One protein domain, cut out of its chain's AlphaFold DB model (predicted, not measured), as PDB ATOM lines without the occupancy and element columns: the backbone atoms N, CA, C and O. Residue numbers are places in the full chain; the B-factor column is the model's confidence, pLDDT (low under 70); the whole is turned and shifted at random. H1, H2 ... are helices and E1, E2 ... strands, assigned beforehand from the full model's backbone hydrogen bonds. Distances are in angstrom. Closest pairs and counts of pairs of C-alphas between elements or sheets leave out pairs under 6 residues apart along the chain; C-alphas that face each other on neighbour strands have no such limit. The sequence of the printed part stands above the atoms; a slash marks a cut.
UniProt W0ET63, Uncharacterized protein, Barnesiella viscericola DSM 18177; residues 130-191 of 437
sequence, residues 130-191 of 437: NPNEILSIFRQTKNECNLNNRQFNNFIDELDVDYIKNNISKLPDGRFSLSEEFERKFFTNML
ATOM      1  N   ASN A 130     121.216 -71.841 213.941       90.69
ATOM      2  CA  ASN A 130     121.707 -72.438 215.174       90.69
ATOM      3  C   ASN A 130     122.608 -73.644 214.856       90.69
ATOM      4  O   ASN A 130     122.100 -74.737 214.622       90.69
ATOM      5  N   PRO A 131     123.942 -73.504 214.921       93.62
ATOM      6  CA  PRO A 131     124.868 -74.603 214.640       93.62
ATOM      7  C   PRO A 131     124.677 -75.828 215.540       93.62
ATOM      8  O   PRO A 131     124.975 -76.949 215.130       93.62
ATOM      9  N   ASN A 132     124.153 -75.641 216.758       95.00
ATOM     10  CA  ASN A 132     123.896 -76.753 217.677       95.00
ATOM     11  C   ASN A 132     122.806 -77.696 217.160       95.00
ATOM     12  O   ASN A 132     122.850 -78.885 217.465       95.00
ATOM     13  N   GLU A 133     121.860 -77.187 216.365       93.75
ATOM     14  CA  GLU A 133     120.865 -78.011 215.676       93.75
ATOM     15  C   GLU A 133     121.573 -79.026 214.771       93.75
ATOM     16  O   GLU A 133     121.347 -80.229 214.886       93.75
ATOM     17  N   ILE A 134     122.538 -78.571 213.973       95.38
ATOM     18  CA  ILE A 134     123.286 -79.426 213.046       95.38
ATOM     19  C   ILE A 134     124.181 -80.417 213.778       95.38
ATOM     20  O   ILE A 134     124.172 -81.606 213.464       95.38
ATOM     21  N   LEU A 135     124.901 -79.960 214.807       96.81
ATOM     22  CA  LEU A 135     125.685 -80.857 215.660       96.81
ATOM     23  C   LEU A 135     124.809 -81.966 216.254       96.81
ATOM     24  O   LEU A 135     125.216 -83.128 216.283       96.81
ATOM     25  N   SER A 136     123.597 -81.618 216.701       96.25
ATOM     26  CA  SER A 136     122.642 -82.589 217.231       96.25
ATOM     27  C   SER A 136     122.177 -83.575 216.159       96.25
ATOM     28  O   SER A 136     122.178 -84.773 216.428       96.25
ATOM     29  N   ILE A 137     121.901 -83.111 214.932       97.06
ATOM     30  CA  ILE A 137     121.529 -83.961 213.793       97.06
ATOM     31  C   ILE A 137     122.622 -84.997 213.518       97.06
ATOM     32  O   ILE A 137     122.329 -86.193 213.508       97.06
ATOM     33  N   PHE A 138     123.880 -84.574 213.353       97.12
ATOM     34  CA  PHE A 138     124.987 -85.491 213.062       97.12
ATOM     35  C   PHE A 138     125.228 -86.491 214.201       97.12
ATOM     36  O   PHE A 138     125.336 -87.694 213.953       97.12
ATOM     37  N   ARG A 139     125.259 -86.025 215.456       96.31
ATOM     38  CA  ARG A 139     125.489 -86.886 216.631       96.31
ATOM     39  C   ARG A 139     124.337 -87.862 216.865       96.31
ATOM     40  O   ARG A 139     124.572 -89.029 217.170       96.31
ATOM     41  N   GLN A 140     123.096 -87.416 216.686       96.44
ATOM     42  CA  GLN A 140     121.926 -88.278 216.795       96.44
ATOM     43  C   GLN A 140     121.934 -89.343 215.693       96.44
ATOM     44  O   GLN A 140     121.784 -90.523 215.997       96.44
ATOM     45  N   THR A 141     122.174 -88.962 214.433       97.19
ATOM     46  CA  THR A 141     122.252 -89.920 213.317       97.19
ATOM     47  C   THR A 141     123.381 -90.936 213.528       97.19
ATOM     48  O   THR A 141     123.180 -92.129 213.311       97.19
ATOM     49  N   LYS A 142     124.537 -90.505 214.052       95.44
ATOM     50  CA  LYS A 142     125.620 -91.404 214.481       95.44
ATOM     51  C   LYS A 142     125.158 -92.425 215.514       95.44
ATOM     52  O   LYS A 142     125.395 -93.617 215.321       95.44
ATOM     53  N   ASN A 143     124.490 -91.980 216.575       93.50
ATOM     54  CA  ASN A 143     124.004 -92.874 217.626       93.50
ATOM     55  C   ASN A 143     122.944 -93.857 217.107       93.50
ATOM     56  O   ASN A 143     122.931 -95.015 217.510       93.50
ATOM     57  N   GLU A 144     122.077 -93.413 216.195       94.69
ATOM     58  CA  GLU A 144     121.040 -94.255 215.593       94.69
ATOM     59  C   GLU A 144     121.605 -95.325 214.647       94.69
ATOM     60  O   GLU A 144     121.091 -96.442 214.618       94.69
ATOM     61  N   CYS A 145     122.629 -94.996 213.854       91.88
ATOM     62  CA  CYS A 145     123.222 -95.920 212.883       91.88
ATOM     63  C   CYS A 145     124.301 -96.828 213.485       91.88
ATOM     64  O   CYS A 145     124.573 -97.884 212.919       91.88
ATOM     65  N   ASN A 146     124.918 -96.425 214.603       88.00
ATOM     66  CA  ASN A 146     125.944 -97.178 215.333       88.00
ATOM     67  C   ASN A 146     127.024 -97.789 214.417       88.00
ATOM     68  O   ASN A 146     127.257 -99.001 214.388       88.00
ATOM     69  N   LEU A 147     127.661 -96.933 213.617       89.00
ATOM     70  CA  LEU A 147     128.651 -97.343 212.628       89.00
ATOM     71  C   LEU A 147     129.937 -97.844 213.298       89.00
ATOM     72  O   LEU A 147     130.499 -97.172 214.165       89.00
ATOM     73  N   ASN A 148     130.463 -98.981 212.839       88.88
ATOM     74  CA  ASN A 148     131.746 -99.515 213.302       88.88
ATOM     75  C   ASN A 148     132.934 -98.887 212.546       88.88
ATOM     76  O   ASN A 148     133.681 -99.579 211.859       88.88
ATOM     77  N   ASN A 149     133.084 -97.565 212.647       91.50
ATOM     78  CA  ASN A 149     134.212 -96.822 212.088       91.50
ATOM     79  C   ASN A 149     134.667 -95.756 213.084       91.50
ATOM     80  O   ASN A 149     134.029 -94.717 213.249       91.50
ATOM     81  N   ARG A 150     135.780 -96.028 213.771       91.88
ATOM     82  CA  ARG A 150     136.319 -95.144 214.810       91.88
ATOM     83  C   ARG A 150     136.730 -93.782 214.255       91.88
ATOM     84  O   ARG A 150     136.465 -92.782 214.909       91.88
ATOM     85  N   GLN A 151     137.355 -93.746 213.081       92.38
ATOM     86  CA  GLN A 151     137.813 -92.503 212.464       92.38
ATOM     87  C   GLN A 151     136.628 -91.591 212.138       92.38
ATOM     88  O   GLN A 151     136.596 -90.443 212.575       92.38
ATOM     89  N   PHE A 152     135.609 -92.127 211.464       95.31
ATOM     90  CA  PHE A 152     134.390 -91.381 211.169       95.31
ATOM     91  C   PHE A 152     133.659 -90.935 212.438       95.31
ATOM     92  O   PHE A 152     133.242 -89.786 212.556       95.31
ATOM     93  N   ASN A 153     133.544 -91.826 213.425       94.75
ATOM     94  CA  ASN A 153     132.896 -91.508 214.690       94.75
ATOM     95  C   ASN A 153     133.616 -90.382 215.442       94.75
ATOM     96  O   ASN A 153     132.932 -89.509 215.972       94.75
ATOM     97  N   ASN A 154     134.951 -90.391 215.471       95.06
ATOM     98  CA  ASN A 154     135.747 -89.322 216.072       95.06
ATOM     99  C   ASN A 154     135.548 -88.002 215.323       95.06
ATOM    100  O   ASN A 154     135.275 -86.994 215.960       95.06
ATOM    101  N   PHE A 155     135.587 -88.024 213.985       96.06
ATOM    102  CA  PHE A 155     135.324 -86.839 213.165       96.06
ATOM    103  C   PHE A 155     133.981 -86.185 213.525       96.06
ATOM    104  O   PHE A 155     133.929 -84.978 213.726       96.06
ATOM    105  N   ILE A 156     132.909 -86.975 213.674       97.00
ATOM    106  CA  ILE A 156     131.588 -86.463 214.077       97.00
ATOM    107  C   ILE A 156     131.581 -85.907 215.513       97.00
ATOM    108  O   ILE A 156     130.894 -84.919 215.782       97.00
ATOM    109  N   ASP A 157     132.314 -86.522 216.444       95.75
ATOM    110  CA  ASP A 157     132.394 -86.042 217.832       95.75
ATOM    111  C   ASP A 157     133.158 -84.720 217.941       95.75
ATOM    112  O   ASP A 157     132.756 -83.842 218.710       95.75
ATOM    113  N   GLU A 158     134.215 -84.578 217.141       96.75
ATOM    114  CA  GLU A 158     135.093 -83.409 217.069       96.75
ATOM    115  C   GLU A 158     134.464 -82.218 216.333       96.75
ATOM    116  O   GLU A 158     134.994 -81.112 216.417       96.75
ATOM    117  N   LEU A 159     133.319 -82.397 215.655       97.12
ATOM    118  CA  LEU A 159     132.571 -81.274 215.089       97.12
ATOM    119  C   LEU A 159     132.196 -80.278 216.194       97.12
ATOM    120  O   LEU A 159     131.532 -80.621 217.181       97.12
ATOM    121  N   ASP A 160     132.565 -79.019 215.983       96.56
ATOM    122  CA  ASP A 160     132.253 -77.909 216.873       96.56
ATOM    123  C   ASP A 160     131.446 -76.809 216.165       96.56
ATOM    124  O   ASP A 160     131.197 -76.836 214.958       96.56
ATOM    125  N   VAL A 161     130.985 -75.840 216.954       96.12
ATOM    126  CA  VAL A 161     130.128 -74.748 216.481       96.12
ATOM    127  C   VAL A 161     130.811 -73.913 215.398       96.12
ATOM    128  O   VAL A 161     130.143 -73.505 214.448       96.12
ATOM    129  N   ASP A 162     132.110 -73.656 215.526       95.06
ATOM    130  CA  ASP A 162     132.838 -72.789 214.601       95.06
ATOM    131  C   ASP A 162     133.072 -73.500 213.269       95.06
ATOM    132  O   ASP A 162     132.869 -72.917 212.201       95.06
ATOM    133  N   TYR A 163     133.394 -74.793 213.312       95.19
ATOM    134  CA  TYR A 163     133.522 -75.620 212.128       95.19
ATOM    135  C   TYR A 163     132.200 -75.710 211.356       95.19
ATOM    136  O   TYR A 163     132.206 -75.508 210.140       95.19
ATOM    137  N   ILE A 164     131.066 -75.923 212.043       95.56
ATOM    138  CA  ILE A 164     129.732 -75.920 211.415       95.56
ATOM    139  C   ILE A 164     129.414 -74.558 210.787       95.56
ATOM    140  O   ILE A 164     129.009 -74.516 209.629       95.56
ATOM    141  N   LYS A 165     129.626 -73.442 211.500       91.56
ATOM    142  CA  LYS A 165     129.361 -72.089 210.968       91.56
ATOM    143  C   LYS A 165     130.141 -71.779 209.694       91.56
ATOM    144  O   LYS A 165     129.631 -71.085 208.822       91.56
ATOM    145  N   ASN A 166     131.372 -72.272 209.602       91.25
ATOM    146  CA  ASN A 166     132.245 -71.997 208.466       91.25
ATOM    147  C   ASN A 166     131.963 -72.895 207.255       91.25
ATOM    148  O   ASN A 166     132.371 -72.558 206.146       91.25
ATOM    149  N   ASN A 167     131.284 -74.028 207.453       93.06
ATOM    150  CA  ASN A 167     131.167 -75.068 206.433       93.06
ATOM    151  C   ASN A 167     129.740 -75.459 206.066       93.06
ATOM    152  O   ASN A 167     129.554 -76.204 205.110       93.06
ATOM    153  N   ILE A 168     128.736 -75.005 206.807       92.44
ATOM    154  CA  ILE A 168     127.343 -75.356 206.556       92.44
ATOM    155  C   ILE A 168     126.531 -74.079 206.482       92.44
ATOM    156  O   ILE A 168     126.639 -73.205 207.337       92.44
ATOM    157  N   SER A 169     125.709 -73.983 205.445       88.75
ATOM    158  CA  SER A 169     124.843 -72.832 205.213       88.75
ATOM    159  C   SER A 169     123.384 -73.250 205.222       88.75
ATOM    160  O   SER A 169     123.014 -74.252 204.611       88.75
ATOM    161  N   LYS A 170     122.543 -72.468 205.904       88.06
ATOM    162  CA  LYS A 170     121.093 -72.652 205.862       88.06
ATOM    163  C   LYS A 170     120.548 -72.055 204.572       88.06
ATOM    164  O   LYS A 170     120.736 -70.872 204.297       88.06
ATOM    165  N   LEU A 171     119.889 -72.887 203.785       85.12
ATOM    166  CA  LEU A 171     119.260 -72.508 202.540       85.12
ATOM    167  C   LEU A 171     117.915 -71.806 202.801       85.12
ATOM    168  O   LEU A 171     117.236 -72.112 203.788       85.12
ATOM    169  N   PRO A 172     117.491 -70.892 201.907       79.25
ATOM    170  CA  PRO A 172     116.197 -70.205 201.985       79.25
ATOM    171  C   PRO A 172     114.988 -71.133 202.126       79.25
ATOM    172  O   PRO A 172     113.924 -70.779 202.631       79.25
ATOM    173  N   ASP A 173     115.144 -72.351 201.638       77.62
ATOM    174  CA  ASP A 173     114.111 -73.363 201.626       77.62
ATOM    175  C   ASP A 173     114.079 -74.256 202.878       77.62
ATOM    176  O   ASP A 173     113.248 -75.158 202.966       77.62
ATOM    177  N   GLY A 174     114.920 -73.936 203.868       82.19
ATOM    178  CA  GLY A 174     114.996 -74.590 205.170       82.19
ATOM    179  C   GLY A 174     116.122 -75.614 205.284       82.19
ATOM    180  O   GLY A 174     116.539 -75.897 206.406       82.19
ATOM    181  N   ARG A 175     116.643 -76.109 204.154       89.44
ATOM    182  CA  ARG A 175     117.686 -77.140 204.111       89.44
ATOM    183  C   ARG A 175     119.056 -76.620 204.539       89.44
ATOM    184  O   ARG A 175     119.275 -75.415 204.650       89.44
ATOM    185  N   PHE A 176     120.004 -77.523 204.749       91.12
ATOM    186  CA  PHE A 176     121.375 -77.201 205.140       91.12
ATOM    187  C   PHE A 176     122.367 -77.712 204.099       91.12
ATOM    188  O   PHE A 176     122.566 -78.914 203.966       91.12
ATOM    189  N   SER A 177     123.006 -76.804 203.365       90.50
ATOM    190  CA  SER A 177     124.002 -77.145 202.348       90.50
ATOM    191  C   SER A 177     125.394 -77.245 202.964       90.50
ATOM    192  O   SER A 177     125.826 -76.333 203.678       90.50
ATOM    193  N   LEU A 178     126.083 -78.352 202.695       92.75
ATOM    194  CA  LEU A 178     127.457 -78.593 203.129       92.75
ATOM    195  C   LEU A 178     128.459 -77.990 202.134       92.75
ATOM    196  O   LEU A 178     128.261 -78.042 200.924       92.75
ATOM    197  N   SER A 179     129.562 -77.430 202.624       90.69
ATOM    198  CA  SER A 179     130.668 -77.013 201.762       90.69
ATOM    199  C   SER A 179     131.342 -78.232 201.125       90.69
ATOM    200  O   SER A 179     131.394 -79.314 201.713       90.69
ATOM    201  N   GLU A 180     131.942 -78.048 199.948       88.88
ATOM    202  CA  GLU A 180     132.719 -79.112 199.301       88.88
ATOM    203  C   GLU A 180     133.866 -79.617 200.189       88.88
ATOM    204  O   GLU A 180     134.160 -80.810 200.214       88.88
ATOM    205  N   GLU A 181     134.509 -78.727 200.953       90.69
ATOM    206  CA  GLU A 181     135.575 -79.104 201.885       90.69
ATOM    207  C   GLU A 181     135.045 -80.014 203.001       90.69
ATOM    208  O   GLU A 181     135.670 -81.028 203.332       90.69
ATOM    209  N   PHE A 182     133.884 -79.673 203.564       94.44
ATOM    210  CA  PHE A 182     133.232 -80.489 204.579       94.44
ATOM    211  C   PHE A 182     132.850 -81.846 204.017       94.44
ATOM    212  O   PHE A 182     133.153 -82.855 204.644       94.44
ATOM    213  N   GLU A 183     132.231 -81.896 202.836       94.44
ATOM    214  CA  GLU A 183     131.860 -83.158 202.199       94.44
ATOM    215  C   GLU A 183     133.076 -84.029 201.925       94.44
ATOM    216  O   GLU A 183     133.074 -85.207 202.282       94.44
ATOM    217  N   ARG A 184     134.152 -83.456 201.377       91.81
ATOM    218  CA  ARG A 184     135.399 -84.194 201.168       91.81
ATOM    219  C   ARG A 184     135.906 -84.795 202.469       91.81
ATOM    220  O   ARG A 184     136.190 -85.990 202.492       91.81
ATOM    221  N   LYS A 185     135.979 -84.023 203.557       93.38
ATOM    222  CA  LYS A 185     136.401 -84.534 204.874       93.38
ATOM    223  C   LYS A 185     135.430 -85.579 205.425       93.38
ATOM    224  O   LYS A 185     135.879 -86.606 205.928       93.38
ATOM    225  N   PHE A 186     134.129 -85.350 205.299       96.25
ATOM    226  CA  PHE A 186     133.072 -86.247 205.752       96.25
ATOM    227  C   PHE A 186     133.174 -87.617 205.071       96.25
ATOM    228  O   PHE A 186     133.302 -88.631 205.756       96.25
ATOM    229  N   PHE A 187     133.193 -87.657 203.736       95.81
ATOM    230  CA  PHE A 187     133.266 -88.908 202.981       95.81
ATOM    231  C   PHE A 187     134.639 -89.573 203.079       95.81
ATOM    232  O   PHE A 187     134.710 -90.793 203.194       95.81
ATOM    233  N   THR A 188     135.724 -88.793 203.121       93.19
ATOM    234  CA  THR A 188     137.079 -89.313 203.373       93.19
ATOM    235  C   THR A 188     137.110 -90.050 204.708       93.19
ATOM    236  O   THR A 188     137.474 -91.214 204.723       93.19
ATOM    237  N   ASN A 189     136.657 -89.446 205.813       94.31
ATOM    238  CA  ASN A 189     136.639 -90.126 207.115       94.31
ATOM    239  C   ASN A 189     135.637 -91.292 207.172       94.31
ATOM    240  O   ASN A 189     135.860 -92.251 207.908       94.31
ATOM    241  N   MET A 190     134.535 -91.222 206.417       95.44
ATOM    242  CA  MET A 190     133.550 -92.304 206.324       95.44
ATOM    243  C   MET A 190     134.112 -93.542 205.616       95.44
ATOM    244  O   MET A 190     133.860 -94.665 206.055       95.44
ATOM    245  N   LEU A 191     134.834 -93.342 204.512       94.12
ATOM    246  CA  LEU A 191     135.287 -94.415 203.630       94.12
ATOM    247  C   LEU A 191     136.702 -94.887 203.972       94.12
ATOM    248  O   LEU A 191     136.955 -96.086 203.964       94.12
TER     249      LEU A 191
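This is residues 130 to 191 of the 437 residues of an uncharacterized protein of Barnesiella viscericola DSM 18177 (UniProt W0ET63). Three helices, H1, H2 and H4, run roughly lengthwise with H2 packed on both of the others, while the short helix H3 meets the first residues of H1, 131 to 135, and makes a corner with it at 89 degrees. A small hairpin of strands, E1 and E2, follows H3, and its turn lies at one end of the longest axis. The printed part has 62 residues with four named helices and two named strands, in the order H1 H2 H3 E1 E2 H4; the two-stranded sheet is antiparallel and the class is mostly helix. It is compact, with a radius of gyration of the C-alphas of 11.6 A, and elongated in outline, spanning 35 by 22 by 20 A.

H1, residues 131 to 145, and H2, residues 150 to 158, form a helical hairpin. H1 touches H2 with residues 138 to 142 alone, at a shallow tilt of 25 degrees, opposite ways; the closest C-alphas, of Arg 139 and Ile 156, are 6.6 A apart. H1 touches H3, residues 161 to 167, with residues 131 to 135 alone, about perpendicular at 89 degrees; the closest C-alphas, of Pro 131 and Val 161, are 5.6 A apart. E1, residues 168 to 170, and E2, residues 176 to 178, are an antiparallel hairpin, with N 169 and O 177 at 2.9 A and N 177 and O 169 at 2.8 A, within hydrogen-bond range. H4, residues 180 to 191, touches H2 with residues 186 to 190 alone, opposite ways at a tilt of 37 degrees, only just steep; the closest C-alphas, of Phe 152 and Asn 189, are 4.8 A apart. H1 and H4 are apart. In H1, H2, H3 and H4 every O i to N i+4 pair is within hydrogen-bond range.

H1 begins at C-alpha 131 (124.868, -74.603, 214.640) and is 21.5 A long; H2 is 12.0 A, H3 10.1 A, E1 6.8 A and E2 6.6 A. H4, 16.1 A, ends at C-alpha 191 (135.287, -94.415, 203.630).

The two C-alphas farthest apart, of Asn 148 and Pro 172, are 35.1 A apart. The printed part has no cut, its links between named elements are tight, and no printed residue is under 70 in pLDDT.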